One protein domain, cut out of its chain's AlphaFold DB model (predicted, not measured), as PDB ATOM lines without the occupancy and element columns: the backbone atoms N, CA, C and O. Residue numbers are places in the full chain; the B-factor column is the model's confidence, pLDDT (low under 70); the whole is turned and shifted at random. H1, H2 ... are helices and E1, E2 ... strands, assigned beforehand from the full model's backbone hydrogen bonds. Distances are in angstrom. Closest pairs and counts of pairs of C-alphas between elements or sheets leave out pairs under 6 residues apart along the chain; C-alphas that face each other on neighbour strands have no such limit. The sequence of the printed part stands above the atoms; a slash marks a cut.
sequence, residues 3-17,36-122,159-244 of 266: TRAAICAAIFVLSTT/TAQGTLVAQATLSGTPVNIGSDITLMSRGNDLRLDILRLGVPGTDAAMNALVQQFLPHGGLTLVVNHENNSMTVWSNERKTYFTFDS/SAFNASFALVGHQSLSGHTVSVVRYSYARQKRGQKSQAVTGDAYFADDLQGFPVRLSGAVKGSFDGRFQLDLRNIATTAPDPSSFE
ATOM      1  N   THR A   3      -0.256   4.944   9.321       31.23
ATOM      2  CA  THR A   3      -1.556   4.436   8.817       31.23
ATOM      3  C   THR A   3      -1.416   3.463   7.649       31.23
ATOM      4  O   THR A   3      -2.205   2.538   7.485       31.23
ATOM      5  N   ARG A   4      -0.389   3.682   6.821       39.75
ATOM      6  CA  ARG A   4      -0.204   2.982   5.546       39.75
ATOM      7  C   ARG A   4       0.039   1.490   5.774       39.75
ATOM      8  O   ARG A   4      -0.607   0.674   5.139       39.75
ATOM      9  N   ALA A   5       0.872   1.134   6.749       34.50
ATOM     10  CA  ALA A   5       1.254  -0.253   7.004       34.50
ATOM     11  C   ALA A   5       0.139  -1.120   7.632       34.50
ATOM     12  O   ALA A   5       0.124  -2.333   7.434       34.50
ATOM     13  N   ALA A   6      -0.812  -0.510   8.345       33.81
ATOM     14  CA  ALA A   6      -1.996  -1.196   8.867       33.81
ATOM     15  C   ALA A   6      -2.966  -1.596   7.741       33.81
ATOM     16  O   ALA A   6      -3.438  -2.730   7.700       33.81
ATOM     17  N   ILE A   7      -3.192  -0.686   6.785       42.59
ATOM     18  CA  ILE A   7      -3.975  -0.951   5.570       42.59
ATOM     19  C   ILE A   7      -3.286  -2.052   4.745       42.59
ATOM     20  O   ILE A   7      -3.939  -2.997   4.310       42.59
ATOM     21  N   CYS A   8      -1.954  -1.992   4.621       44.94
ATOM     22  CA  CYS A   8      -1.157  -3.017   3.946       44.94
ATOM     23  C   CYS A   8      -1.327  -4.418   4.556       44.94
ATOM     24  O   CYS A   8      -1.487  -5.392   3.825       44.94
ATOM     25  N   ALA A   9      -1.293  -4.531   5.888       41.94
ATOM     26  CA  ALA A   9      -1.447  -5.810   6.577       41.94
ATOM     27  C   ALA A   9      -2.858  -6.394   6.398       41.94
ATOM     28  O   ALA A   9      -2.996  -7.599   6.205       41.94
ATOM     29  N   ALA A  10      -3.894  -5.547   6.406       41.56
ATOM     30  CA  ALA A  10      -5.267  -5.979   6.159       41.56
ATOM     31  C   ALA A  10      -5.459  -6.499   4.722       41.56
ATOM     32  O   ALA A  10      -6.047  -7.561   4.531       41.56
ATOM     33  N   ILE A  11      -4.899  -5.800   3.726       48.25
ATOM     34  CA  ILE A  11      -4.929  -6.222   2.315       48.25
ATOM     35  C   ILE A  11      -4.173  -7.540   2.121       48.25
ATOM     36  O   ILE A  11      -4.687  -8.445   1.469       48.25
ATOM     37  N   PHE A  12      -2.984  -7.679   2.716       44.56
ATOM     38  CA  PHE A  12      -2.185  -8.900   2.603       44.56
ATOM     39  C   PHE A  12      -2.944 -10.127   3.125       44.56
ATOM     40  O   PHE A  12      -3.030 -11.136   2.430       44.56
ATOM     41  N   VAL A  13      -3.564 -10.032   4.304       43.47
ATOM     42  CA  VAL A  13      -4.315 -11.162   4.869       43.47
ATOM     43  C   VAL A  13      -5.533 -11.515   4.003       43.47
ATOM     44  O   VAL A  13      -5.718 -12.690   3.691       43.47
ATOM     45  N   LEU A  14      -6.296 -10.519   3.531       47.41
ATOM     46  CA  LEU A  14      -7.423 -10.735   2.607       47.41
ATOM     47  C   LEU A  14      -6.991 -11.434   1.306       47.41
ATOM     48  O   LEU A  14      -7.679 -12.332   0.825       47.41
ATOM     49  N   SER A  15      -5.832 -11.051   0.768       39.69
ATOM     50  CA  SER A  15      -5.284 -11.591  -0.482       39.69
ATOM     51  C   SER A  15      -4.801 -13.045  -0.362       39.69
ATOM     52  O   SER A  15      -4.764 -13.771  -1.349       39.69
ATOM     53  N   THR A  16      -4.450 -13.502   0.844       35.53
ATOM     54  CA  THR A  16      -4.046 -14.900   1.077       35.53
ATOM     55  C   THR A  16      -5.226 -15.847   1.292       35.53
ATOM     56  O   THR A  16      -5.084 -17.052   1.101       35.53
ATOM     57  N   THR A  17      -6.397 -15.323   1.668       36.72
ATOM     58  CA  THR A  17      -7.582 -16.137   1.992       36.72
ATOM     59  C   THR A  17      -8.452 -16.474   0.779       36.72
ATOM     60  O   THR A  17      -9.195 -17.447   0.824       36.72
ATOM     61  N   THR A  36     -19.418  -9.320  -3.063       90.94
ATOM     62  CA  THR A  36     -19.333  -7.916  -2.682       90.94
ATOM     63  C   THR A  36     -19.581  -7.814  -1.185       90.94
ATOM     64  O   THR A  36     -20.405  -8.541  -0.634       90.94
ATOM     65  N   ALA A  37     -18.854  -6.937  -0.513       91.00
ATOM     66  CA  ALA A  37     -19.036  -6.646   0.897       91.00
ATOM     67  C   ALA A  37     -18.780  -5.160   1.139       91.00
ATOM     68  O   ALA A  37     -17.963  -4.537   0.463       91.00
ATOM     69  N   GLN A  38     -19.463  -4.591   2.121       93.00
ATOM     70  CA  GLN A  38     -19.233  -3.224   2.578       93.00
ATOM     71  C   GLN A  38     -18.763  -3.265   4.015       93.00
ATOM     72  O   GLN A  38     -19.117  -4.167   4.763       93.00
ATOM     73  N   GLY A  39     -17.971  -2.304   4.450       90.38
ATOM     74  CA  GLY A  39     -17.427  -2.408   5.788       90.38
ATOM     75  C   GLY A  39     -16.756  -1.166   6.292       90.38
ATOM     76  O   GLY A  39     -16.763  -0.120   5.652       90.38
ATOM     77  N   THR A  40     -16.143  -1.325   7.454       90.25
ATOM     78  CA  THR A  40     -15.337  -0.290   8.081       90.25
ATOM     79  C   THR A  40     -13.941  -0.820   8.337       90.25
ATOM     80  O   THR A  40     -13.777  -1.893   8.916       90.25
ATOM     81  N   LEU A  41     -12.937  -0.042   7.963       85.62
ATOM     82  CA  LEU A  41     -11.549  -0.249   8.339       85.62
ATOM     83  C   LEU A  41     -11.168   0.805   9.371       85.62
ATOM     84  O   LEU A  41     -11.232   1.993   9.083       85.62
ATOM     85  N   VAL A  42     -10.742   0.388  10.555       84.94
ATOM     86  CA  VAL A  42     -10.207   1.261  11.597       84.94
ATOM     87  C   VAL A  42      -8.760   0.875  11.849       84.94
ATOM     88  O   VAL A  42      -8.470  -0.271  12.162       84.94
ATOM     89  N   ALA A  43      -7.846   1.828  11.736       80.44
ATOM     90  CA  ALA A  43      -6.441   1.677  12.066       80.44
ATOM     91  C   ALA A  43      -6.068   2.658  13.178       80.44
ATOM     92  O   ALA A  43      -6.317   3.852  13.071       80.44
ATOM     93  N   GLN A  44      -5.441   2.169  14.237       79.06
ATOM     94  CA  GLN A  44      -4.865   2.982  15.296       79.06
ATOM     95  C   GLN A  44      -3.348   3.022  15.137       79.06
ATOM     96  O   GLN A  44      -2.699   1.984  15.004       79.06
ATOM     97  N   ALA A  45      -2.782   4.217  15.198       67.81
ATOM     98  CA  ALA A  45      -1.350   4.447  15.124       67.81
ATOM     99  C   ALA A  45      -0.913   5.502  16.137       67.81
ATOM    100  O   ALA A  45      -1.664   6.424  16.424       67.81
ATOM    101  N   THR A  46       0.324   5.428  16.616       64.56
ATOM    102  CA  THR A  46       0.894   6.489  17.456       64.56
ATOM    103  C   THR A  46       1.608   7.523  16.584       64.56
ATOM    104  O   THR A  46       2.530   7.182  15.842       64.56
ATOM    105  N   LEU A  47       1.200   8.791  16.667       59.16
ATOM    106  CA  LEU A  47       1.855   9.934  16.029       59.16
ATOM    107  C   LEU A  47       2.399  10.862  17.119       59.16
ATOM    108  O   LEU A  47       1.636  11.383  17.927       59.16
ATOM    109  N   SER A  48       3.722  11.038  17.170       68.56
ATOM    110  CA  SER A  48       4.393  11.881  18.177       68.56
ATOM    111  C   SER A  48       3.975  11.563  19.624       68.56
ATOM    112  O   SER A  48       3.713  12.456  20.420       68.56
ATOM    113  N   GLY A  49       3.854  10.272  19.953       67.44
ATOM    114  CA  GLY A  49       3.429   9.800  21.278       67.44
ATOM    115  C   GLY A  49       1.915   9.791  21.519       67.44
ATOM    116  O   GLY A  49       1.477   9.236  22.522       67.44
ATOM    117  N   THR A  50       1.106  10.324  20.599       66.44
ATOM    118  CA  THR A  50      -0.359  10.371  20.731       66.44
ATOM    119  C   THR A  50      -1.023   9.294  19.868       66.44
ATOM    120  O   THR A  50      -0.718   9.215  18.675       66.44
ATOM    121  N   PRO A  51      -1.931   8.462  20.408       69.38
ATOM    122  CA  PRO A  51      -2.693   7.518  19.601       69.38
ATOM    123  C   PRO A  51      -3.710   8.256  18.720       69.38
ATOM    124  O   PRO A  51      -4.507   9.058  19.197       69.38
ATOM    125  N   VAL A  52      -3.702   7.947  17.429       66.19
ATOM    126  CA  VAL A  52      -4.609   8.471  16.407       66.19
ATOM    127  C   VAL A  52      -5.354   7.295  15.787       66.19
ATOM    128  O   VAL A  52      -4.732   6.340  15.318       66.19
ATOM    129  N   ASN A  53      -6.685   7.368  15.777       73.44
ATOM    130  CA  ASN A  53      -7.547   6.390  15.118       73.44
ATOM    131  C   ASN A  53      -7.946   6.908  13.741       73.44
ATOM    132  O   ASN A  53      -8.380   8.041  13.612       73.44
ATOM    133  N   ILE A  54      -7.840   6.080  12.717       72.69
ATOM    134  CA  ILE A  54      -8.174   6.428  11.344       72.69
ATOM    135  C   ILE A  54      -9.172   5.393  10.857       72.69
ATOM    136  O   ILE A  54      -8.850   4.214  10.774       72.69
ATOM    137  N   GLY A  55     -10.393   5.838  10.596       78.12
ATOM    138  CA  GLY A  55     -11.491   5.032  10.086       78.12
ATOM    139  C   GLY A  55     -11.727   5.284   8.601       78.12
ATOM    140  O   GLY A  55     -11.515   6.400   8.127       78.12
ATOM    141  N   SER A  56     -12.204   4.271   7.885       80.38
ATOM    142  CA  SER A  56     -12.790   4.417   6.557       80.38
ATOM    143  C   SER A  56     -13.942   3.469   6.336       80.38
ATOM    144  O   SER A  56     -13.858   2.305   6.722       80.38
ATOM    145  N   ASP A  57     -14.954   3.950   5.626       88.56
ATOM    146  CA  ASP A  57     -15.896   3.074   4.940       88.56
ATOM    147  C   ASP A  57     -15.191   2.456   3.735       88.56
ATOM    148  O   ASP A  57     -14.396   3.120   3.053       88.56
ATOM    149  N   ILE A  58     -15.449   1.179   3.498       89.81
ATOM    150  CA  ILE A  58     -14.833   0.427   2.415       89.81
ATOM    151  C   ILE A  58     -15.859  -0.408   1.655       89.81
ATOM    152  O   ILE A  58     -16.878  -0.825   2.210       89.81
ATOM    153  N   THR A  59     -15.528  -0.716   0.407       91.88
ATOM    154  CA  THR A  59     -16.195  -1.756  -0.380       91.88
ATOM    155  C   THR A  59     -15.150  -2.770  -0.811       91.88
ATOM    156  O   THR A  59     -14.106  -2.394  -1.337       91.88
ATOM    157  N   LEU A  60     -15.421  -4.050  -0.593       90.19
ATOM    158  CA  LEU A  60     -14.596  -5.156  -1.055       90.19
ATOM    159  C   LEU A  60     -15.368  -5.928  -2.121       90.19
ATOM    160  O   LEU A  60     -16.532  -6.268  -1.921       90.19
ATOM    161  N   MET A  61     -14.725  -6.219  -3.242       91.00
ATOM    162  CA  MET A  61     -15.285  -7.044  -4.303       91.00
ATOM    163  C   MET A  61     -14.272  -8.105  -4.706       91.00
ATOM    164  O   MET A  61     -13.075  -7.836  -4.726       91.00
ATOM    165  N   SER A  62     -14.736  -9.289  -5.073       88.06
ATOM    166  CA  SER A  62     -13.879 -10.299  -5.688       88.06
ATOM    167  C   SER A  62     -14.606 -11.026  -6.794       88.06
ATOM    168  O   SER A  62     -15.825 -11.199  -6.739       88.06
ATOM    169  N   ARG A  63     -13.837 -11.432  -7.798       86.31
ATOM    170  CA  ARG A  63     -14.292 -12.227  -8.927       86.31
ATOM    171  C   ARG A  63     -13.113 -13.028  -9.462       86.31
ATOM    172  O   ARG A  63     -12.173 -12.442  -9.985       86.31
ATOM    173  N   GLY A  64     -13.177 -14.356  -9.392       84.50
ATOM    174  CA  GLY A  64     -12.086 -15.205  -9.883       84.50
ATOM    175  C   GLY A  64     -10.731 -14.812  -9.276       84.50
ATOM    176  O   GLY A  64     -10.554 -14.895  -8.066       84.50
ATOM    177  N   ASN A  65      -9.794 -14.359 -10.116       81.94
ATOM    178  CA  ASN A  65      -8.450 -13.940  -9.699       81.94
ATOM    179  C   ASN A  65      -8.352 -12.462  -9.289       81.94
ATOM    180  O   ASN A  65      -7.264 -12.017  -8.928       81.94
ATOM    181  N   ASP A  66      -9.443 -11.701  -9.353       85.19
ATOM    182  CA  ASP A  66      -9.444 -10.277  -9.046       85.19
ATOM    183  C   ASP A  66     -10.038  -9.994  -7.661       85.19
ATOM    184  O   ASP A  66     -11.065 -10.550  -7.250       85.19
ATOM    185  N   LEU A  67      -9.392  -9.078  -6.946       86.69
ATOM    186  CA  LEU A  67      -9.838  -8.515  -5.678       86.69
ATOM    187  C   LEU A  67      -9.786  -6.991  -5.782       86.69
ATOM    188  O   LEU A  67      -8.730  -6.426  -6.042       86.69
ATOM    189  N   ARG A  68     -10.904  -6.314  -5.534       91.88
ATOM    190  CA  ARG A  68     -11.010  -4.855  -5.491       91.88
ATOM    191  C   ARG A  68     -11.326  -4.396  -4.077       91.88
ATOM    192  O   ARG A  68     -12.260  -4.896  -3.460       91.88
ATOM    193  N   LEU A  69     -10.590  -3.404  -3.596       89.62
ATOM    194  CA  LEU A  69     -10.850  -2.677  -2.363       89.62
ATOM    195  C   LEU A  69     -11.017  -1.192  -2.685       89.62
ATOM    196  O   LEU A  69     -10.066  -0.531  -3.099       89.62
ATOM    197  N   ASP A  70     -12.205  -0.660  -2.433       89.94
ATOM    198  CA  ASP A  70     -12.470   0.773  -2.435       89.94
ATOM    199  C   ASP A  70     -12.383   1.309  -1.011       89.94
ATOM    200  O   ASP A  70     -13.058   0.822  -0.107       89.94
ATOM    201  N   ILE A  71     -11.580   2.345  -0.820       84.88
ATOM    202  CA  ILE A  71     -11.459   3.114   0.411       84.88
ATOM    203  C   ILE A  71     -12.175   4.434   0.163       84.88
ATOM    204  O   ILE A  71     -11.637   5.315  -0.505       84.88
ATOM    205  N   LEU A  72     -13.406   4.559   0.656       79.19
ATOM    206  CA  LEU A  72     -14.315   5.633   0.249       79.19
ATOM    207  C   LEU A  72     -14.014   6.955   0.958       79.19
ATOM    208  O   LEU A  72     -14.116   8.024   0.355       79.19
ATOM    209  N   ARG A  73     -13.652   6.902   2.245       70.12
ATOM    210  CA  ARG A  73     -13.450   8.114   3.043       70.12
ATOM    211  C   ARG A  73     -12.575   7.847   4.249       70.12
ATOM    212  O   ARG A  73     -12.990   7.121   5.133       70.12
ATOM    213  N   LEU A  74     -11.424   8.500   4.348       67.88
ATOM    214  CA  LEU A  74     -10.597   8.428   5.552       67.88
ATOM    215  C   LEU A  74     -10.950   9.574   6.499       67.88
ATOM    216  O   LEU A  74     -11.076  10.725   6.083       67.88
ATOM    217  N   GLY A  75     -11.133   9.249   7.772       61.34
ATOM    218  CA  GLY A  75     -11.403  10.231   8.812       61.34
ATOM    219  C   GLY A  75     -10.888   9.780  10.167       61.34
ATOM    220  O   GLY A  75     -10.611   8.602  10.376       61.34
ATOM    221  N   VAL A  76     -10.759  10.722  11.094       62.28
ATOM    222  CA  VAL A  76     -10.396  10.436  12.486       62.28
ATOM    223  C   VAL A  76     -11.672  10.502  13.328       62.28
ATOM    224  O   VAL A  76     -12.231  11.589  13.503       62.28
ATOM    225  N   PRO A  77     -12.210   9.364  13.806       57.94
ATOM    226  CA  PRO A  77     -13.439   9.372  14.589       57.94
ATOM    227  C   PRO A  77     -13.246  10.155  15.893       57.94
ATOM    228  O   PRO A  77     -12.329   9.863  16.659       57.94
ATOM    229  N   GLY A  78     -14.125  11.125  16.160       54.41
ATOM    230  CA  GLY A  78     -14.164  11.852  17.434       54.41
ATOM    231  C   GLY A  78     -13.132  12.975  17.611       54.41
ATOM    232  O   GLY A  78     -12.956  13.430  18.738       54.41
ATOM    233  N   THR A  79     -12.461  13.440  16.551       54.66
ATOM    234  CA  THR A  79     -11.551  14.603  16.625       54.66
ATOM    235  C   THR A  79     -12.084  15.841  15.914       54.66
ATOM    236  O   THR A  79     -12.923  15.746  15.020       54.66
ATOM    237  N   ASP A  80     -11.533  16.996  16.289       52.84
ATOM    238  CA  ASP A  80     -11.793  18.304  15.685       52.84
ATOM    239  C   ASP A  80     -11.501  18.324  14.164       52.84
ATOM    240  O   ASP A  80     -10.634  17.602  13.655       52.84
ATOM    241  N   ALA A  81     -12.216  19.183  13.438       60.16
ATOM    242  CA  ALA A  81     -12.134  19.386  11.996       60.16
ATOM    243  C   ALA A  81     -10.700  19.652  11.509       60.16
ATOM    244  O   ALA A  81     -10.340  19.218  10.415       60.16
ATOM    245  N   ALA A  82      -9.853  20.282  12.329       57.44
ATOM    246  CA  ALA A  82      -8.447  20.539  12.010       57.44
ATOM    247  C   ALA A  82      -7.602  19.254  11.865       57.44
ATOM    248  O   ALA A  82      -6.777  19.152  10.957       57.44
ATOM    249  N   MET A  83      -7.827  18.240  12.710       58.84
ATOM    250  CA  MET A  83      -7.142  16.942  12.589       58.84
ATOM    251  C   MET A  83      -7.662  16.142  11.398       58.84
ATOM    252  O   MET A  83      -6.891  15.474  10.708       58.84
ATOM    253  N   ASN A  84      -8.960  16.254  11.119       60.28
ATOM    254  CA  ASN A  84      -9.564  15.628   9.952       60.28
ATOM    255  C   ASN A  84      -9.017  16.242   8.650       60.28
ATOM    256  O   ASN A  84      -8.682  15.509   7.724       60.28
ATOM    257  N   ALA A  85      -8.825  17.566   8.616       61.97
ATOM    258  CA  ALA A  85      -8.185  18.270   7.504       61.97
ATOM    259  C   ALA A  85      -6.726  17.827   7.296       61.97
ATOM    260  O   ALA A  85      -6.297  17.637   6.160       61.97
ATOM    261  N   LEU A  86      -5.973  17.584   8.377       62.84
ATOM    262  CA  LEU A  86      -4.609  17.058   8.282       62.84
ATOM    263  C   LEU A  86      -4.582  15.643   7.678       62.84
ATOM    264  O   LEU A  86      -3.732  15.345   6.846       62.84
ATOM    265  N   VAL A  87      -5.508  14.759   8.064       61.25
ATOM    266  CA  VAL A  87      -5.589  13.408   7.478       61.25
ATOM    267  C   VAL A  87      -6.023  13.456   6.012       61.25
ATOM    268  O   VAL A  87      -5.480  12.707   5.199       61.25
ATOM    269  N   GLN A  88      -6.917  14.381   5.658       62.19
ATOM    270  CA  GLN A  88      -7.313  14.635   4.271       62.19
ATOM    271  C   GLN A  88      -6.177  15.207   3.409       62.19
ATOM    272  O   GLN A  88      -6.140  14.939   2.217       62.19
ATOM    273  N   GLN A  89      -5.176  15.892   3.974       61.22
ATOM    274  CA  GLN A  89      -3.998  16.307   3.193       61.22
ATOM    275  C   GLN A  89      -3.145  15.134   2.692       61.22
ATOM    276  O   GLN A  89      -2.402  15.282   1.723       61.22
ATOM    277  N   PHE A  90      -3.210  13.971   3.344       58.03
ATOM    278  CA  PHE A  90      -2.378  12.824   2.975       58.03
ATOM    279  C   PHE A  90      -3.043  11.867   1.984       58.03
ATOM    280  O   PHE A  90      -2.367  10.939   1.523       58.03
ATOM    281  N   LEU A  91      -4.336  12.052   1.699       61.22
ATOM    282  CA  LEU A  91      -5.156  11.154   0.890       61.22
ATOM    283  C   LEU A  91      -6.113  11.966   0.011       61.22
ATOM    284  O   LEU A  91      -6.805  12.835   0.529       61.22
ATOM    285  N   PRO A  92      -6.201  11.669  -1.293       58.66
ATOM    286  CA  PRO A  92      -7.041  12.432  -2.205       58.66
ATOM    287  C   PRO A  92      -8.524  12.414  -1.787       58.66
ATOM    288  O   PRO A  92      -9.059  11.390  -1.347       58.66
ATOM    289  N   HIS A  93      -9.194  13.557  -1.931       62.78
ATOM    290  CA  HIS A  93     -10.616  13.731  -1.662       62.78
ATOM    291  C   HIS A  93     -11.437  12.931  -2.682       62.78
ATOM    292  O   HIS A  93     -11.526  13.297  -3.845       62.78
ATOM    293  N   GLY A  94     -12.089  11.847  -2.260       62.78
ATOM    294  CA  GLY A  94     -12.883  10.996  -3.166       62.78
ATOM    295  C   GLY A  94     -12.448   9.535  -3.202       62.78
ATOM    296  O   GLY A  94     -12.967   8.763  -4.009       62.78
ATOM    297  N   GLY A  95     -11.533   9.161  -2.309       78.38
ATOM    298  CA  GLY A  95     -11.199   7.776  -2.041       78.38
ATOM    299  C   GLY A  95     -10.132   7.206  -2.967       78.38
ATOM    300  O   GLY A  95      -9.676   7.833  -3.928       78.38
ATOM    301  N   LEU A  96      -9.713   5.996  -2.630       87.00
ATOM    302  CA  LEU A  96      -8.728   5.221  -3.370       87.00
ATOM    303  C   LEU A  96      -9.330   3.873  -3.710       87.00
ATOM    304  O   LEU A  96      -9.952   3.249  -2.855       87.00
ATOM    305  N   THR A  97      -9.069   3.398  -4.913       90.50
ATOM    306  CA  THR A  97      -9.382   2.026  -5.290       90.50
ATOM    307  C   THR A  97      -8.087   1.272  -5.505       90.50
ATOM    308  O   THR A  97      -7.149   1.791  -6.111       90.50
ATOM    309  N   LEU A  98      -8.043   0.047  -4.998       90.69
ATOM    310  CA  LEU A  98      -6.969  -0.904  -5.206       90.69
ATOM    311  C   LEU A  98      -7.566  -2.148  -5.850       90.69
ATOM    312  O   LEU A  98      -8.534  -2.692  -5.329       90.69
ATOM    313  N   VAL A  99      -6.979  -2.610  -6.944       89.88
ATOM    314  CA  VAL A  99      -7.298  -3.895  -7.562       89.88
ATOM    315  C   VAL A  99      -6.053  -4.753  -7.567       89.88
ATOM    316  O   VAL A  99      -5.009  -4.331  -8.057       89.88
ATOM    317  N   VAL A 100      -6.164  -5.946  -7.002       85.69
ATOM    318  CA  VAL A 100      -5.148  -6.990  -7.025       85.69
ATOM    319  C   VAL A 100      -5.619  -8.052  -8.003       85.69
ATOM    320  O   VAL A 100      -6.703  -8.603  -7.826       85.69
ATOM    321  N   ASN A 101      -4.798  -8.345  -9.005       84.62
ATOM    322  CA  ASN A 101      -5.000  -9.480  -9.892       84.62
ATOM    323  C   ASN A 101      -3.973 -10.559  -9.537       84.62
ATOM    324  O   ASN A 101      -2.760 -10.381  -9.675       84.62
ATOM    325  N   HIS A 102      -4.469 -11.689  -9.043       75.06
ATOM    326  CA  HIS A 102      -3.655 -12.797  -8.558       75.06
ATOM    327  C   HIS A 102      -3.011 -13.615  -9.683       75.06
ATOM    328  O   HIS A 102      -1.968 -14.236  -9.474       75.06
ATOM    329  N   GLU A 103      -3.588 -13.603 -10.883       79.62
ATOM    330  CA  GLU A 103      -3.111 -14.390 -12.023       79.62
ATOM    331  C   GLU A 103      -1.782 -13.852 -12.564       79.62
ATOM    332  O   GLU A 103      -0.787 -14.577 -12.728       79.62
ATOM    333  N   ASN A 104      -1.747 -12.539 -12.788       77.81
ATOM    334  CA  ASN A 104      -0.556 -11.827 -13.236       77.81
ATOM    335  C   ASN A 104       0.278 -11.268 -12.068       77.81
ATOM    336  O   ASN A 104       1.392 -10.791 -12.292       77.81
ATOM    337  N   ASN A 105      -0.216 -11.399 -10.831       75.44
ATOM    338  CA  ASN A 105       0.402 -10.876  -9.616       75.44
ATOM    339  C   ASN A 105       0.733  -9.381  -9.760       75.44
ATOM    340  O   ASN A 105       1.880  -8.951  -9.571       75.44
ATOM    341  N   SER A 106      -0.274  -8.612 -10.169       84.31
ATOM    342  CA  SER A 106      -0.217  -7.158 -10.284       84.31
ATOM    343  C   SER A 106      -1.156  -6.507  -9.277       84.31
ATOM    344  O   SER A 106      -2.145  -7.096  -8.831       84.31
ATOM    345  N   MET A 107      -0.837  -5.269  -8.917       86.19
ATOM    346  CA  MET A 107      -1.764  -4.410  -8.201       86.19
ATOM    347  C   MET A 107      -1.877  -3.075  -8.913       86.19
ATOM    348  O   MET A 107      -0.876  -2.390  -9.114       86.19
ATOM    349  N   THR A 108      -3.093  -2.654  -9.215       90.00
ATOM    350  CA  THR A 108      -3.383  -1.314  -9.708       90.00
ATOM    351  C   THR A 108      -4.037  -0.499  -8.606       90.00
ATOM    352  O   THR A 108      -4.978  -0.947  -7.961       90.00
ATOM    353  N   VAL A 109      -3.545   0.714  -8.383       89.75
ATOM    354  CA  VAL A 109      -4.159   1.696  -7.487       89.75
ATOM    355  C   VAL A 109      -4.569   2.921  -8.285       89.75
ATOM    356  O   VAL A 109      -3.811   3.373  -9.143       89.75
ATOM    357  N   TRP A 110      -5.735   3.489  -8.001       92.06
ATOM    358  CA  TRP A 110      -6.158   4.748  -8.608       92.06
ATOM    359  C   TRP A 110      -6.889   5.671  -7.643       92.06
ATOM    360  O   TRP A 110      -7.457   5.252  -6.634       92.06
ATOM    361  N   SER A 111      -6.851   6.958  -7.984       89.75
ATOM    362  CA  SER A 111      -7.522   8.039  -7.271       89.75
ATOM    363  C   SER A 111      -8.623   8.623  -8.141       89.75
ATOM    364  O   SER A 111      -8.371   9.084  -9.259       89.75
ATOM    365  N   ASN A 112      -9.848   8.638  -7.615       86.50
ATOM    366  CA  ASN A 112     -10.987   9.198  -8.335       86.50
ATOM    367  C   ASN A 112     -10.914  10.713  -8.490       86.50
ATOM    368  O   ASN A 112     -11.371  11.232  -9.508       86.50
ATOM    369  N   GLU A 113     -10.315  11.397  -7.519       86.44
ATOM    370  CA  GLU A 113     -10.114  12.846  -7.538       86.44
ATOM    371  C   GLU A 113      -9.152  13.263  -8.646       86.44
ATOM    372  O   GLU A 113      -9.427  14.158  -9.438       86.44
ATOM    373  N   ARG A 114      -8.004  12.584  -8.691       86.88
ATOM    374  CA  ARG A 114      -6.876  12.971  -9.539       86.88
ATOM    375  C   ARG A 114      -6.981  12.411 -10.941       86.88
ATOM    376  O   ARG A 114      -6.251  12.861 -11.817       86.88
ATOM    377  N   LYS A 115      -7.850  11.415 -11.143       92.00
ATOM    378  CA  LYS A 115      -7.942  10.654 -12.393       92.00
ATOM    379  C   LYS A 115      -6.570  10.108 -12.796       92.00
ATOM    380  O   LYS A 115      -6.182  10.141 -13.960       92.00
ATOM    381  N   THR A 116      -5.822   9.622 -11.806       92.62
ATOM    382  CA  THR A 116      -4.512   9.001 -11.996       92.62
ATOM    383  C   THR A 116      -4.510   7.583 -11.454       92.62
ATOM    384  O   THR A 116      -5.163   7.290 -10.447       92.62
ATOM    385  N   TYR A 117      -3.767   6.700 -12.116       93.62
ATOM    386  CA  TYR A 117      -3.555   5.325 -11.675       93.62
ATOM    387  C   TYR A 117      -2.078   4.945 -11.714       93.62
ATOM    388  O   TYR A 117      -1.295   5.502 -12.481       93.62
ATOM    389  N   PHE A 118      -1.695   3.970 -10.903       90.25
ATOM    390  CA  PHE A 118      -0.376   3.362 -10.926       90.25
ATOM    391  C   PHE A 118      -0.533   1.849 -10.822       90.25
ATOM    392  O   PHE A 118      -1.275   1.364  -9.971       90.25
ATOM    393  N   THR A 119       0.172   1.113 -11.676       89.62
ATOM    394  CA  THR A 119       0.218  -0.350 -11.618       89.62
ATOM    395  C   THR A 119       1.590  -0.779 -11.149       89.62
ATOM    396  O   THR A 119       2.611  -0.343 -11.683       89.62
ATOM    397  N   PHE A 120       1.589  -1.644 -10.151       81.12
ATOM    398  CA  PHE A 120       2.752  -2.341  -9.669       81.12
ATOM    399  C   PHE A 120       2.736  -3.758 -10.241       81.12
ATOM    400  O   PHE A 120       1.834  -4.542  -9.946       81.12
ATOM    401  N   ASP A 121       3.757  -4.088 -11.020       77.88
ATOM    402  CA  ASP A 121       3.922  -5.415 -11.599       77.88
ATOM    403  C   ASP A 121       5.026  -6.157 -10.844       77.88
ATOM    404  O   ASP A 121       6.147  -5.662 -10.707       77.88
ATOM    405  N   SER A 122       4.744  -7.369 -10.368       60.19
ATOM    406  CA  SER A 122       5.724  -8.192  -9.636       60.19
ATOM    407  C   SER A 122       6.838  -8.790 -10.512       60.19
ATOM    408  O   SER A 122       7.681  -9.543 -10.024       60.19
ATOM    409  N   SER A 159      16.318 -12.139   7.496       78.75
ATOM    410  CA  SER A 159      17.129 -12.960   8.395       78.75
ATOM    411  C   SER A 159      16.275 -13.906   9.242       78.75
ATOM    412  O   SER A 159      16.789 -14.900   9.744       78.75
ATOM    413  N   ALA A 160      14.988 -13.596   9.426       78.81
ATOM    414  CA  ALA A 160      14.032 -14.459  10.109       78.81
ATOM    415  C   ALA A 160      12.608 -14.224   9.588       78.81
ATOM    416  O   ALA A 160      12.203 -13.080   9.356       78.81
ATOM    417  N   PHE A 161      11.849 -15.310   9.455       78.44
ATOM    418  CA  PHE A 161      10.428 -15.312   9.123       78.44
ATOM    419  C   PHE A 161       9.733 -16.405   9.938       78.44
ATOM    420  O   PHE A 161      10.188 -17.546   9.959       78.44
ATOM    421  N   ASN A 162       8.633 -16.062  10.599       74.12
ATOM    422  CA  ASN A 162       7.760 -17.011  11.276       74.12
ATOM    423  C   ASN A 162       6.307 -16.623  10.996       74.12
ATOM    424  O   ASN A 162       5.939 -15.458  11.143       74.12
ATOM    425  N   ALA A 163       5.493 -17.592  10.595       76.50
ATOM    426  CA  ALA A 163       4.055 -17.437  10.478       76.50
ATOM    427  C   ALA A 163       3.376 -18.612  11.187       76.50
ATOM    428  O   ALA A 163       3.789 -19.759  11.022       76.50
ATOM    429  N   SER A 164       2.335 -18.324  11.963       75.94
ATOM    430  CA  SER A 164       1.497 -19.332  12.604       75.94
ATOM    431  C   SER A 164       0.027 -18.973  12.441       75.94
ATOM    432  O   SER A 164      -0.338 -17.794  12.442       75.94
ATOM    433  N   PHE A 165      -0.794 -20.006  12.294       77.69
ATOM    434  CA  PHE A 165      -2.242 -19.917  12.214       77.69
ATOM    435  C   PHE A 165      -2.818 -20.995  13.126       77.69
ATOM    436  O   PHE A 165      -2.391 -22.147  13.064       77.69
ATOM    437  N   ALA A 166      -3.757 -20.624  13.987       82.06
ATOM    438  CA  ALA A 166      -4.382 -21.539  14.929       82.06
ATOM    439  C   ALA A 166      -5.885 -21.279  14.980       82.06
ATOM    440  O   ALA A 166      -6.311 -20.155  15.245       82.06
ATOM    441  N   LEU A 167      -6.689 -22.320  14.755       88.62
ATOM    442  CA  LEU A 167      -8.122 -22.260  15.017       88.62
ATOM    443  C   LEU A 167      -8.328 -22.104  16.529       88.62
ATOM    444  O   LEU A 167      -7.911 -22.955  17.312       88.62
ATOM    445  N   VAL A 168      -8.938 -20.994  16.931       94.62
ATOM    446  CA  VAL A 168      -9.224 -20.668  18.335       94.62
ATOM    447  C   VAL A 168     -10.569 -21.249  18.756       94.62
ATOM    448  O   VAL A 168     -10.724 -21.684  19.894       94.62
ATOM    449  N   GLY A 169     -11.540 -21.263  17.844       93.12
ATOM    450  CA  GLY A 169     -12.874 -21.794  18.089       93.12
ATOM    451  C   GLY A 169     -13.903 -21.231  17.117       93.12
ATOM    452  O   GLY A 169     -13.546 -20.625  16.108       93.12
ATOM    453  N   HIS A 170     -15.176 -21.413  17.458       94.62
ATOM    454  CA  HIS A 170     -16.318 -20.896  16.707       94.62
ATOM    455  C   HIS A 170     -17.133 -19.945  17.590       94.62
ATOM    456  O   HIS A 170     -17.252 -20.170  18.794       94.62
ATOM    457  N   GLN A 171     -17.706 -18.889  17.014       96.38
ATOM    458  CA  GLN A 171     -18.592 -17.960  17.727       96.38
ATOM    459  C   GLN A 171     -19.633 -17.339  16.790       96.38
ATOM    460  O   GLN A 171     -19.548 -17.511  15.582       96.38
ATOM    461  N   SER A 172     -20.600 -16.587  17.320       95.56
ATOM    462  CA  SER A 172     -21.511 -15.792  16.487       95.56
ATOM    463  C   SER A 172     -20.995 -14.359  16.331       95.56
ATOM    464  O   SER A 172     -20.619 -13.721  17.317       95.56
ATOM    465  N   LEU A 173     -20.973 -13.841  15.102       92.62
ATOM    466  CA  LEU A 173     -20.589 -12.468  14.789       92.62
ATOM    467  C   LEU A 173     -21.460 -11.911  13.658       92.62
ATOM    468  O   LEU A 173     -21.514 -12.476  12.572       92.62
ATOM    469  N   SER A 174     -22.118 -10.772  13.902       87.12
ATOM    470  CA  SER A 174     -22.951 -10.071  12.905       87.12
ATOM    471  C   SER A 174     -24.031 -10.946  12.248       87.12
ATOM    472  O   SER A 174     -24.375 -10.730  11.094       87.12
ATOM    473  N   GLY A 175     -24.564 -11.930  12.978       89.06
ATOM    474  CA  GLY A 175     -25.569 -12.865  12.462       89.06
ATOM    475  C   GLY A 175     -25.003 -14.116  11.784       89.06
ATOM    476  O   GLY A 175     -25.779 -15.004  11.455       89.06
ATOM    477  N   HIS A 176     -23.680 -14.229  11.646       89.88
ATOM    478  CA  HIS A 176     -23.004 -15.402  11.092       89.88
ATOM    479  C   HIS A 176     -22.393 -16.257  12.204       89.88
ATOM    480  O   HIS A 176     -21.901 -15.724  13.203       89.88
ATOM    481  N   THR A 177     -22.380 -17.577  12.029       94.94
ATOM    482  CA  THR A 177     -21.470 -18.445  12.787       94.94
ATOM    483  C   THR A 177     -20.101 -18.339  12.133       94.94
ATOM    484  O   THR A 177     -19.991 -18.491  10.921       94.94
ATOM    485  N   VAL A 178     -19.068 -18.028  12.913       93.06
ATOM    486  CA  VAL A 178     -17.722 -17.782  12.405       93.06
ATOM    487  C   VAL A 178     -16.696 -18.696  13.056       93.06
ATOM    488  O   VAL A 178     -16.658 -18.815  14.282       93.06
ATOM    489  N   SER A 179     -15.805 -19.249  12.241       91.81
ATOM    490  CA  SER A 179     -14.533 -19.828  12.663       91.81
ATOM    491  C   SER A 179     -13.521 -18.716  12.936       91.81
ATOM    492  O   SER A 179     -13.260 -17.864  12.084       91.81
ATOM    493  N   VAL A 180     -12.927 -18.717  14.128       92.56
ATOM    494  CA  VAL A 180     -11.925 -17.728  14.544       92.56
ATOM    495  C   VAL A 180     -10.538 -18.331  14.417       92.56
ATOM    496  O   VAL A 180     -10.193 -19.267  15.136       92.56
ATOM    497  N   VAL A 181      -9.715 -17.772  13.538       87.19
ATOM    498  CA  VAL A 181      -8.320 -18.175  13.356       87.19
ATOM    499  C   VAL A 181      -7.415 -17.078  13.884       87.19
ATOM    500  O   VAL A 181      -7.387 -15.964  13.360       87.19
ATOM    501  N   ARG A 182      -6.621 -17.403  14.900       89.69
ATOM    502  CA  ARG A 182      -5.527 -16.550  15.346       89.69
ATOM    503  C   ARG A 182      -4.372 -16.682  14.380       89.69
ATOM    504  O   ARG A 182      -3.928 -17.792  14.104       89.69
ATOM    505  N   TYR A 183      -3.855 -15.557  13.923       82.88
ATOM    506  CA  TYR A 183      -2.647 -15.508  13.122       82.88
ATOM    507  C   TYR A 183      -1.553 -14.742  13.860       82.88
ATOM    508  O   TYR A 183      -1.791 -13.737  14.537       82.88
ATOM    509  N   SER A 184      -0.322 -15.209  13.706       84.44
ATOM    510  CA  SER A 184       0.866 -14.468  14.102       84.44
ATOM    511  C   SER A 184       1.873 -14.500  12.974       84.44
ATOM    512  O   SER A 184       2.185 -15.561  12.448       84.44
ATOM    513  N   TYR A 185       2.438 -13.354  12.657       81.94
ATOM    514  CA  TYR A 185       3.485 -13.200  11.674       81.94
ATOM    515  C   TYR A 185       4.629 -12.415  12.304       81.94
ATOM    516  O   TYR A 185       4.400 -11.367  12.892       81.94
ATOM    517  N   ALA A 186       5.860 -12.889  12.186       82.19
ATOM    518  CA  ALA A 186       7.046 -12.148  12.572       82.19
ATOM    519  C   ALA A 186       8.067 -12.192  11.440       82.19
ATOM    520  O   ALA A 186       8.342 -13.247  10.866       82.19
ATOM    521  N   ARG A 187       8.662 -11.041  11.142       81.94
ATOM    522  CA  ARG A 187       9.771 -10.920  10.203       81.94
ATOM    523  C   ARG A 187      10.891 -10.074  10.768       81.94
ATOM    524  O   ARG A 187      10.674  -9.174  11.579       81.94
ATOM    525  N   GLN A 188      12.093 -10.322  10.280       83.81
ATOM    526  CA  GLN A 188      13.240  -9.465  10.513       83.81
ATOM    527  C   GLN A 188      14.048  -9.370   9.225       83.81
ATOM    528  O   GLN A 188      14.480 -10.391   8.696       83.81
ATOM    529  N   LYS A 189      14.247  -8.147   8.729       82.19
ATOM    530  CA  LYS A 189      15.206  -7.872   7.655       82.19
ATOM    531  C   LYS A 189      16.605  -7.732   8.246       82.19
ATOM    532  O   LYS A 189      16.759  -7.261   9.378       82.19
ATOM    533  N   ARG A 190      17.631  -8.101   7.479       79.19
ATOM    534  CA  ARG A 190      19.026  -7.963   7.918       79.19
ATOM    535  C   ARG A 190      19.327  -6.507   8.302       79.19
ATOM    536  O   ARG A 190      19.097  -5.593   7.519       79.19
ATOM    537  N   GLY A 191      19.820  -6.290   9.522       83.94
ATOM    538  CA  GLY A 191      20.147  -4.952  10.033       83.94
ATOM    539  C   GLY A 191      18.946  -4.089  10.447       83.94
ATOM    540  O   GLY A 191      19.145  -2.934  10.814       83.94
ATOM    541  N   GLN A 192      17.715  -4.617  10.427       82.81
ATOM    542  CA  GLN A 192      16.519  -3.898  10.877       82.81
ATOM    543  C   GLN A 192      15.903  -4.517  12.138       82.81
ATOM    544  O   GLN A 192      16.165  -5.671  12.491       82.81
ATOM    545  N   LYS A 193      15.060  -3.730  12.821       81.00
ATOM    546  CA  LYS A 193      14.259  -4.206  13.954       81.00
ATOM    547  C   LYS A 193      13.262  -5.268  13.484       81.00
ATOM    548  O   LYS A 193      12.719  -5.179  12.384       81.00
ATOM    549  N   SER A 194      13.017  -6.258  14.341       85.44
ATOM    550  CA  SER A 194      11.958  -7.237  14.109       85.44
ATOM    551  C   SER A 194      10.595  -6.545  14.083       85.44
ATOM    552  O   SER A 194      10.345  -5.602  14.838       85.44
ATOM    553  N   GLN A 195       9.730  -7.015  13.194       80.62
ATOM    554  CA  GLN A 195       8.346  -6.599  13.083       80.62
ATOM    555  C   GLN A 195       7.462  -7.825  13.291       80.62
ATOM    556  O   GLN A 195       7.657  -8.844  12.631       80.62
ATOM    557  N   ALA A 196       6.481  -7.709  14.179       85.31
ATOM    558  CA  ALA A 196       5.516  -8.757  14.459       85.31
ATOM    559  C   ALA A 196       4.090  -8.239  14.273       85.31
ATOM    560  O   ALA A 196       3.781  -7.099  14.612       85.31
ATOM    561  N   VAL A 197       3.219  -9.087  13.752       83.31
ATOM    562  CA  VAL A 197       1.785  -8.882  13.627       83.31
ATOM    563  C   VAL A 197       1.101 -10.046  14.321       83.31
ATOM    564  O   VAL A 197       1.425 -11.198  14.058       83.31
ATOM    565  N   THR A 198       0.151  -9.767  15.199       90.88
ATOM    566  CA  THR A 198      -0.678 -10.794  15.840       90.88
ATOM    567  C   THR A 198      -2.122 -10.361  15.789       90.88
ATOM    568  O   THR A 198      -2.409  -9.200  16.084       90.88
ATOM    569  N   GLY A 199      -3.023 -11.268  15.454       91.44
ATOM    570  CA  GLY A 199      -4.419 -10.921  15.281       91.44
ATOM    571  C   GLY A 199      -5.330 -12.124  15.162       91.44
ATOM    572  O   GLY A 199      -4.881 -13.263  15.245       91.44
ATOM    573  N   ASP A 200      -6.607 -11.838  14.951       93.50
ATOM    574  CA  ASP A 200      -7.653 -12.828  14.752       93.50
ATOM    575  C   ASP A 200      -8.396 -12.508  13.442       93.50
ATOM    576  O   ASP A 200      -8.755 -11.353  13.171       93.50
ATOM    577  N   ALA A 201      -8.599 -13.537  12.624       89.00
ATOM    578  CA  ALA A 201      -9.422 -13.534  11.425       89.00
ATOM    579  C   ALA A 201     -10.697 -14.340  11.697       89.00
ATOM    580  O   ALA A 201     -10.640 -15.423  12.279       89.00
ATOM    581  N   TYR A 202     -11.840 -13.798  11.301       92.69
ATOM    582  CA  TYR A 202     -13.159 -14.374  11.538       92.69
ATOM    583  C   TYR A 202     -13.761 -14.739  10.189       92.69
ATOM    584  O   TYR A 202     -14.022 -13.852   9.375       92.69
ATOM    585  N   PHE A 203     -13.975 -16.029   9.967       86.88
ATOM    586  CA  PHE A 203     -14.463 -16.582   8.710       86.88
ATOM    587  C   PHE A 203     -15.880 -17.102   8.901       86.88
ATOM    588  O   PHE A 203     -16.095 -17.936   9.769       86.88
ATOM    589  N   ALA A 204     -16.844 -16.598   8.136       87.88
ATOM    590  CA  ALA A 204     -18.236 -17.023   8.223       87.88
ATOM    591  C   ALA A 204     -18.427 -18.426   7.643       87.88
ATOM    592  O   ALA A 204     -18.218 -18.654   6.451       87.88
ATOM    593  N   ASP A 205     -18.843 -19.357   8.497       86.44
ATOM    594  CA  ASP A 205     -19.015 -20.775   8.178       86.44
ATOM    595  C   ASP A 205     -20.170 -20.975   7.178       86.44
ATOM    596  O   ASP A 205     -20.094 -21.813   6.280       86.44
ATOM    597  N   ASP A 206     -21.214 -20.147   7.278       85.75
ATOM    598  CA  ASP A 206     -22.372 -20.107   6.376       85.75
ATOM    599  C   ASP A 206     -22.090 -19.401   5.039       85.75
ATOM    600  O   ASP A 206     -22.857 -19.542   4.087       85.75
ATOM    601  N   LEU A 207     -20.967 -18.686   4.942       82.94
ATOM    602  CA  LEU A 207     -20.498 -18.017   3.728       82.94
ATOM    603  C   LEU A 207     -19.242 -18.690   3.159       82.94
ATOM    604  O   LEU A 207     -18.373 -18.019   2.608       82.94
ATOM    605  N   GLN A 208     -19.128 -20.014   3.303       80.19
ATOM    606  CA  GLN A 208     -18.008 -20.806   2.770       80.19
ATOM    607  C   GLN A 208     -16.632 -20.330   3.269       80.19
ATOM    608  O   GLN A 208     -15.650 -20.330   2.528       80.19
ATOM    609  N   GLY A 209     -16.559 -19.896   4.528       74.62
ATOM    610  CA  GLY A 209     -15.333 -19.385   5.129       74.62
ATOM    611  C   GLY A 209     -14.967 -17.971   4.674       74.62
ATOM    612  O   GLY A 209     -13.803 -17.594   4.751       74.62
ATOM    613  N   PHE A 210     -15.925 -17.172   4.196       80.19
ATOM    614  CA  PHE A 210     -15.670 -15.786   3.811       80.19
ATOM    615  C   PHE A 210     -15.193 -14.943   5.012       80.19
ATOM    616  O   PHE A 210     -15.838 -14.980   6.065       80.19
ATOM    617  N   PRO A 211     -14.099 -14.160   4.908       82.62
ATOM    618  CA  PRO A 211     -13.653 -13.316   6.012       82.62
ATOM    619  C   PRO A 211     -14.671 -12.205   6.282       82.62
ATOM    620  O   PRO A 211     -14.906 -11.353   5.435       82.62
ATOM    621  N   VAL A 212     -15.248 -12.169   7.481       89.06
ATOM    622  CA  VAL A 212     -16.211 -11.129   7.896       89.06
ATOM    623  C   VAL A 212     -15.604 -10.104   8.844       89.06
ATOM    624  O   VAL A 212     -16.091  -8.981   8.962       89.06
ATOM    625  N   ARG A 213     -14.511 -10.466   9.516       92.50
ATOM    626  CA  ARG A 213     -13.714  -9.543  10.318       92.50
ATOM    627  C   ARG A 213     -12.257  -9.958  10.298       92.50
ATOM    628  O   ARG A 213     -11.931 -11.139  10.357       92.50
ATOM    629  N   LEU A 214     -11.381  -8.970  10.295       90.19
ATOM    630  CA  LEU A 214      -9.958  -9.155  10.505       90.19
ATOM    631  C   LEU A 214      -9.478  -8.112  11.501       90.19
ATOM    632  O   LEU A 214      -9.781  -6.934  11.361       90.19
ATOM    633  N   SER A 215      -8.713  -8.516  12.502       92.94
ATOM    634  CA  SER A 215      -8.166  -7.579  13.479       92.94
ATOM    635  C   SER A 215      -6.762  -7.976  13.862       92.94
ATOM    636  O   SER A 215      -6.471  -9.161  13.964       92.94
ATOM    637  N   GLY A 216      -5.898  -7.000  14.110       89.06
ATOM    638  CA  GLY A 216      -4.532  -7.285  14.505       89.06
ATOM    639  C   GLY A 216      -3.828  -6.111  15.151       89.06
ATOM    640  O   GLY A 216      -4.226  -4.954  15.033       89.06
ATOM    641  N   ALA A 217      -2.744  -6.429  15.840       87.12
ATOM    642  CA  ALA A 217      -1.782  -5.484  16.363       87.12
ATOM    643  C   ALA A 217      -0.447  -5.704  15.661       87.12
ATOM    644  O   ALA A 217      -0.014  -6.841  15.478       87.12
ATOM    645  N   VAL A 218       0.204  -4.609  15.293       83.06
ATOM    646  CA  VAL A 218       1.565  -4.604  14.773       83.06
ATOM    647  C   VAL A 218       2.490  -4.057  15.852       83.06
ATOM    648  O   VAL A 218       2.132  -3.103  16.543       83.06
ATOM    649  N   LYS A 219       3.659  -4.675  15.999       83.38
ATOM    650  CA  LYS A 219       4.742  -4.250  16.885       83.38
ATOM    651  C   LYS A 219       6.068  -4.211  16.133       83.38
ATOM    652  O   LYS A 219       6.320  -5.089  15.304       83.38
ATOM    653  N   GLY A 220       6.941  -3.262  16.466       80.25
ATOM    654  CA  GLY A 220       8.329  -3.241  15.989       80.25
ATOM    655  C   GLY A 220       8.787  -1.860  15.539       80.25
ATOM    656  O   GLY A 220       8.845  -0.922  16.327       80.25
ATOM    657  N   SER A 221       9.146  -1.724  14.258       66.44
ATOM    658  CA  SER A 221       9.491  -0.418  13.666       66.44
ATOM    659  C   SER A 221       8.323   0.576  13.700       66.44
ATOM    660  O   SER A 221       8.538   1.782  13.630       66.44
ATOM    661  N   PHE A 222       7.097   0.068  13.816       67.38
ATOM    662  CA  PHE A 222       5.907   0.834  14.144       67.38
ATOM    663  C   PHE A 222       4.979  -0.022  15.003       67.38
ATOM    664  O   PHE A 222       4.862  -1.232  14.786       67.38
ATOM    665  N   ASP A 223       4.295   0.640  15.930       77.44
ATOM    666  CA  ASP A 223       3.279   0.028  16.771       77.44
ATOM    667  C   ASP A 223       1.906   0.555  16.355       77.44
ATOM    668  O   ASP A 223       1.717   1.755  16.129       77.44
ATOM    669  N   GLY A 224       0.941  -0.349  16.227       79.69
ATOM    670  CA  GLY A 224      -0.402   0.016  15.804       79.69
ATOM    671  C   GLY A 224      -1.389  -1.128  15.918       79.69
ATOM    672  O   GLY A 224      -1.026  -2.266  16.213       79.69
ATOM    673  N   ARG A 225      -2.659  -0.821  15.685       86.00
ATOM    674  CA  ARG A 225      -3.742  -1.805  15.623       86.00
ATOM    675  C   ARG A 225      -4.585  -1.557  14.394       86.00
ATOM    676  O   ARG A 225      -4.634  -0.439  13.895       86.00
ATOM    677  N   PHE A 226      -5.259  -2.584  13.921       83.88
ATOM    678  CA  PHE A 226      -6.255  -2.440  12.884       83.88
ATOM    679  C   PHE A 226      -7.411  -3.398  13.108       83.88
ATOM    680  O   PHE A 226      -7.251  -4.455  13.717       83.88
ATOM    681  N   GLN A 227      -8.567  -3.006  12.601       90.88
ATOM    682  CA  GLN A 227      -9.766  -3.810  12.550       90.88
ATOM    683  C   GLN A 227     -10.501  -3.496  11.255       90.88
ATOM    684  O   GLN A 227     -10.794  -2.346  10.950       90.88
ATOM    685  N   LEU A 228     -10.783  -4.538  10.503       89.00
ATOM    686  CA  LEU A 228     -11.589  -4.555   9.308       89.00
ATOM    687  C   LEU A 228     -12.860  -5.325   9.649       89.00
ATOM    688  O   LEU A 228     -12.778  -6.503   9.986       89.00
ATOM    689  N   ASP A 229     -14.007  -4.674   9.531       92.69
ATOM    690  CA  ASP A 229     -15.320  -5.277   9.741       92.69
ATOM    691  C   ASP A 229     -16.105  -5.223   8.441       92.69
ATOM    692  O   ASP A 229     -16.452  -4.133   7.986       92.69
ATOM    693  N   LEU A 230     -16.409  -6.383   7.869       90.19
ATOM    694  CA  LEU A 230     -17.233  -6.523   6.676       90.19
ATOM    695  C   LEU A 230     -18.678  -6.860   7.067       90.19
ATOM    696  O   LEU A 230     -18.956  -7.541   8.054       90.19
ATOM    697  N   ARG A 231     -19.609  -6.300   6.306       90.00
ATOM    698  CA  ARG A 231     -21.064  -6.302   6.476       90.00
ATOM    699  C   ARG A 231     -21.709  -6.292   5.087       90.00
ATOM    700  O   ARG A 231     -21.027  -6.093   4.082       90.00
ATOM    701  N   ASN A 232     -23.028  -6.477   5.026       91.06
ATOM    702  CA  ASN A 232     -23.797  -6.440   3.772       91.06
ATOM    703  C   ASN A 232     -23.165  -7.319   2.676       91.06
ATOM    704  O   ASN A 232     -22.929  -6.859   1.559       91.06
ATOM    705  N   ILE A 233     -22.806  -8.553   3.030       89.25
ATOM    706  CA  ILE A 233     -22.082  -9.456   2.135       89.25
ATOM    707  C   ILE A 233     -23.080 -10.082   1.164       89.25
ATOM    708  O   ILE A 233     -24.074 -10.671   1.586       89.25
ATOM    709  N   ALA A 234     -22.803  -9.974  -0.130       89.25
ATOM    710  CA  ALA A 234     -23.554 -10.639  -1.183       89.25
ATOM    711  C   ALA A 234     -22.613 -11.512  -2.015       89.25
ATOM    712  O   ALA A 234     -21.569 -11.053  -2.468       89.25
ATOM    713  N   THR A 235     -23.006 -12.760  -2.261       85.00
ATOM    714  CA  THR A 235     -22.261 -13.760  -3.052       85.00
ATOM    715  C   THR A 235     -22.479 -13.615  -4.563       85.00
ATOM    716  O   THR A 235     -22.261 -14.540  -5.343       85.00
ATOM    717  N   THR A 236     -22.959 -12.452  -4.997       85.31
ATOM    718  CA  THR A 236     -23.122 -12.138  -6.413       85.31
ATOM    719  C   THR A 236     -21.787 -11.688  -6.986       85.31
ATOM    720  O   THR A 236     -21.138 -10.794  -6.439       85.31
ATOM    721  N   ALA A 237     -21.398 -12.288  -8.109       86.06
ATOM    722  CA  ALA A 237     -20.197 -11.905  -8.829       86.06
ATOM    723  C   ALA A 237     -20.324 -10.458  -9.352       86.06
ATOM    724  O   ALA A 237     -21.253 -10.175 -10.115       86.06
ATOM    725  N   PRO A 238     -19.408  -9.545  -8.984       89.69
ATOM    726  CA  PRO A 238     -19.379  -8.189  -9.528       89.69
ATOM    727  C   PRO A 238     -19.122  -8.203 -11.039       89.69
ATOM    728  O   PRO A 238     -18.522  -9.145 -11.559       89.69
ATOM    729  N   ASP A 239     -19.532  -7.155 -11.752       92.88
ATOM    730  CA  ASP A 239     -19.255  -7.009 -13.188       92.88
ATOM    731  C   ASP A 239     -17.734  -6.929 -13.465       92.88
ATOM    732  O   ASP A 239     -17.036  -6.270 -12.689       92.88
ATOM    733  N   PRO A 240     -17.196  -7.549 -14.541       90.56
ATOM    734  CA  PRO A 240     -15.766  -7.476 -14.861       90.56
ATOM    735  C   PRO A 240     -15.226  -6.045 -14.958       90.56
ATOM    736  O   PRO A 240     -14.137  -5.770 -14.462       90.56
ATOM    737  N   SER A 241     -16.012  -5.115 -15.509       93.81
ATOM    738  CA  SER A 241     -15.623  -3.704 -15.643       93.81
ATOM    739  C   SER A 241     -15.404  -3.014 -14.293       93.81
ATOM    740  O   SER A 241     -14.725  -1.993 -14.216       93.81
ATOM    741  N   SER A 242     -15.909  -3.596 -13.197       93.38
ATOM    742  CA  SER A 242     -15.625  -3.115 -11.844       93.38
ATOM    743  C   SER A 242     -14.162  -3.320 -11.450       93.38
ATOM    744  O   SER A 242     -13.723  -2.726 -10.476       93.38
ATOM    745  N   PHE A 243     -13.381  -4.127 -12.158       93.69
ATOM    746  CA  PHE A 243     -11.961  -4.332 -11.854       93.69
ATOM    747  C   PHE A 243     -11.040  -3.553 -12.799       93.69
ATOM    748  O   PHE A 243      -9.832  -3.491 -12.576       93.69
ATOM    749  N   GLU A 244     -11.606  -2.910 -13.818       94.31
ATOM    750  CA  GLU A 244     -10.864  -2.136 -14.803       94.31
ATOM    751  C   GLU A 244     -10.646  -0.689 -14.345       94.31
ATOM    752  O   GLU A 244     -11.435  -0.104 -13.595       94.31
TER     753      GLU A 244
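AT A GLANCE: This is residues 3 to 17, 36 to 122 and 159 to 244 of the 266 residues of an uncharacterized protein of Candidatus Eremiobacteraeota bacterium (UniProt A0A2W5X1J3). One long, twisted sheet of eleven strands, E1 to E11, curls round a single helix, H1, like an open trough; its edge strands E6 and E7 stay apart, and the ring is not closed. Two short helices, H2 and H3, only graze the sheet, H2 at E3 and E2, H3 at E2, E3 and E4. The printed part has 188 residues with three named helices and eleven named strands, in the order H1 E1 E2 E3 H2 E4 E5 E6 E7 E8 E9 E10 E11 H3. The sheet runs E6 E5 E4 E3 E2 E1 E11 E10 E9 E8 E7, all antiparallel. The class is mostly strand, and the whole is compact, with a radius of gyration of the C-alphas of 17.0 A and spans of 43 by 39 by 37 A.

HOW THE PARTS SIT: Start at H1, residues 3 to 17: it is on one face of the sheet, two layers of helix and sheet. Look from it to E1, residues 36 to 47, where the closest C-alphas, of Ala 6 and Ala 43, are 6.2 A apart. E1 and E2, residues 50 to 63, form a hairpin, with N 43 and O 54 2.8 A apart; E2 bends by 52 degrees at residue 57. E3, residues 66 to 75, completes a meander, each strand the antiparallel neighbour of the one before; N 61 and O 68 are 2.8 A apart. H2, residues 81 to 89, comes closest to E3 with the C-alphas of Asn 84 and Gly 75, 5.8 A apart. E4, residues 96 to 101, E5, residues 106 to 111, and E6, residues 116 to 121, are a second meander; E4 is E3's neighbour, with N 69 and O 98 2.8 A apart. After the cut, E7, residues 159 to 173, E8, residues 176 to 189, E9, residues 195 to 204, E10, residues 210 to 219, and E11, residues 224 to 234, make the third. E7 bends by 79 degrees at residue 170 and E10 by 57 degrees at residue 213. E11 is antiparallel to E1 at 170 degrees, with N 40 and O 229 2.9 A apart; its closest C-alpha to H1 is Phe 226, 6.0 A from that of Ala 6. H3, residues 240 to 243, comes closest to E4 with the C-alphas of Phe 243 and Val 99, 6.4 A apart. In H1 and H2 every O i to N i+4 pair is within hydrogen-bond range; H3 is too short for one.

IN THESE COORDINATES: Find C-alpha 3 at (-1.556, 4.436, 8.817); H1 runs 22.5 A from there. E1 spans 33.4 A, E2 39.8 A, E7 38.3 A, E8 39.1 A and E11 30.6 A. H3 ends at C-alpha 243, (-11.961, -4.332, -11.854).

THE WHOLE: The farthest C-alphas, of Gly 191 and Thr 236, are 46.8 A apart. Residues 18 to 35 and 123 to 158 are not printed, with gaps of 15.1 A and 21.9 A between C-alphas. Of the links that are printed whole, H2 to E4 is short and the others are tight. Mean pLDDT of the printed part is 78.5; residues 3 to 17, 45 to 52, 74 to 94, 122 and 221 to 222 are under 70.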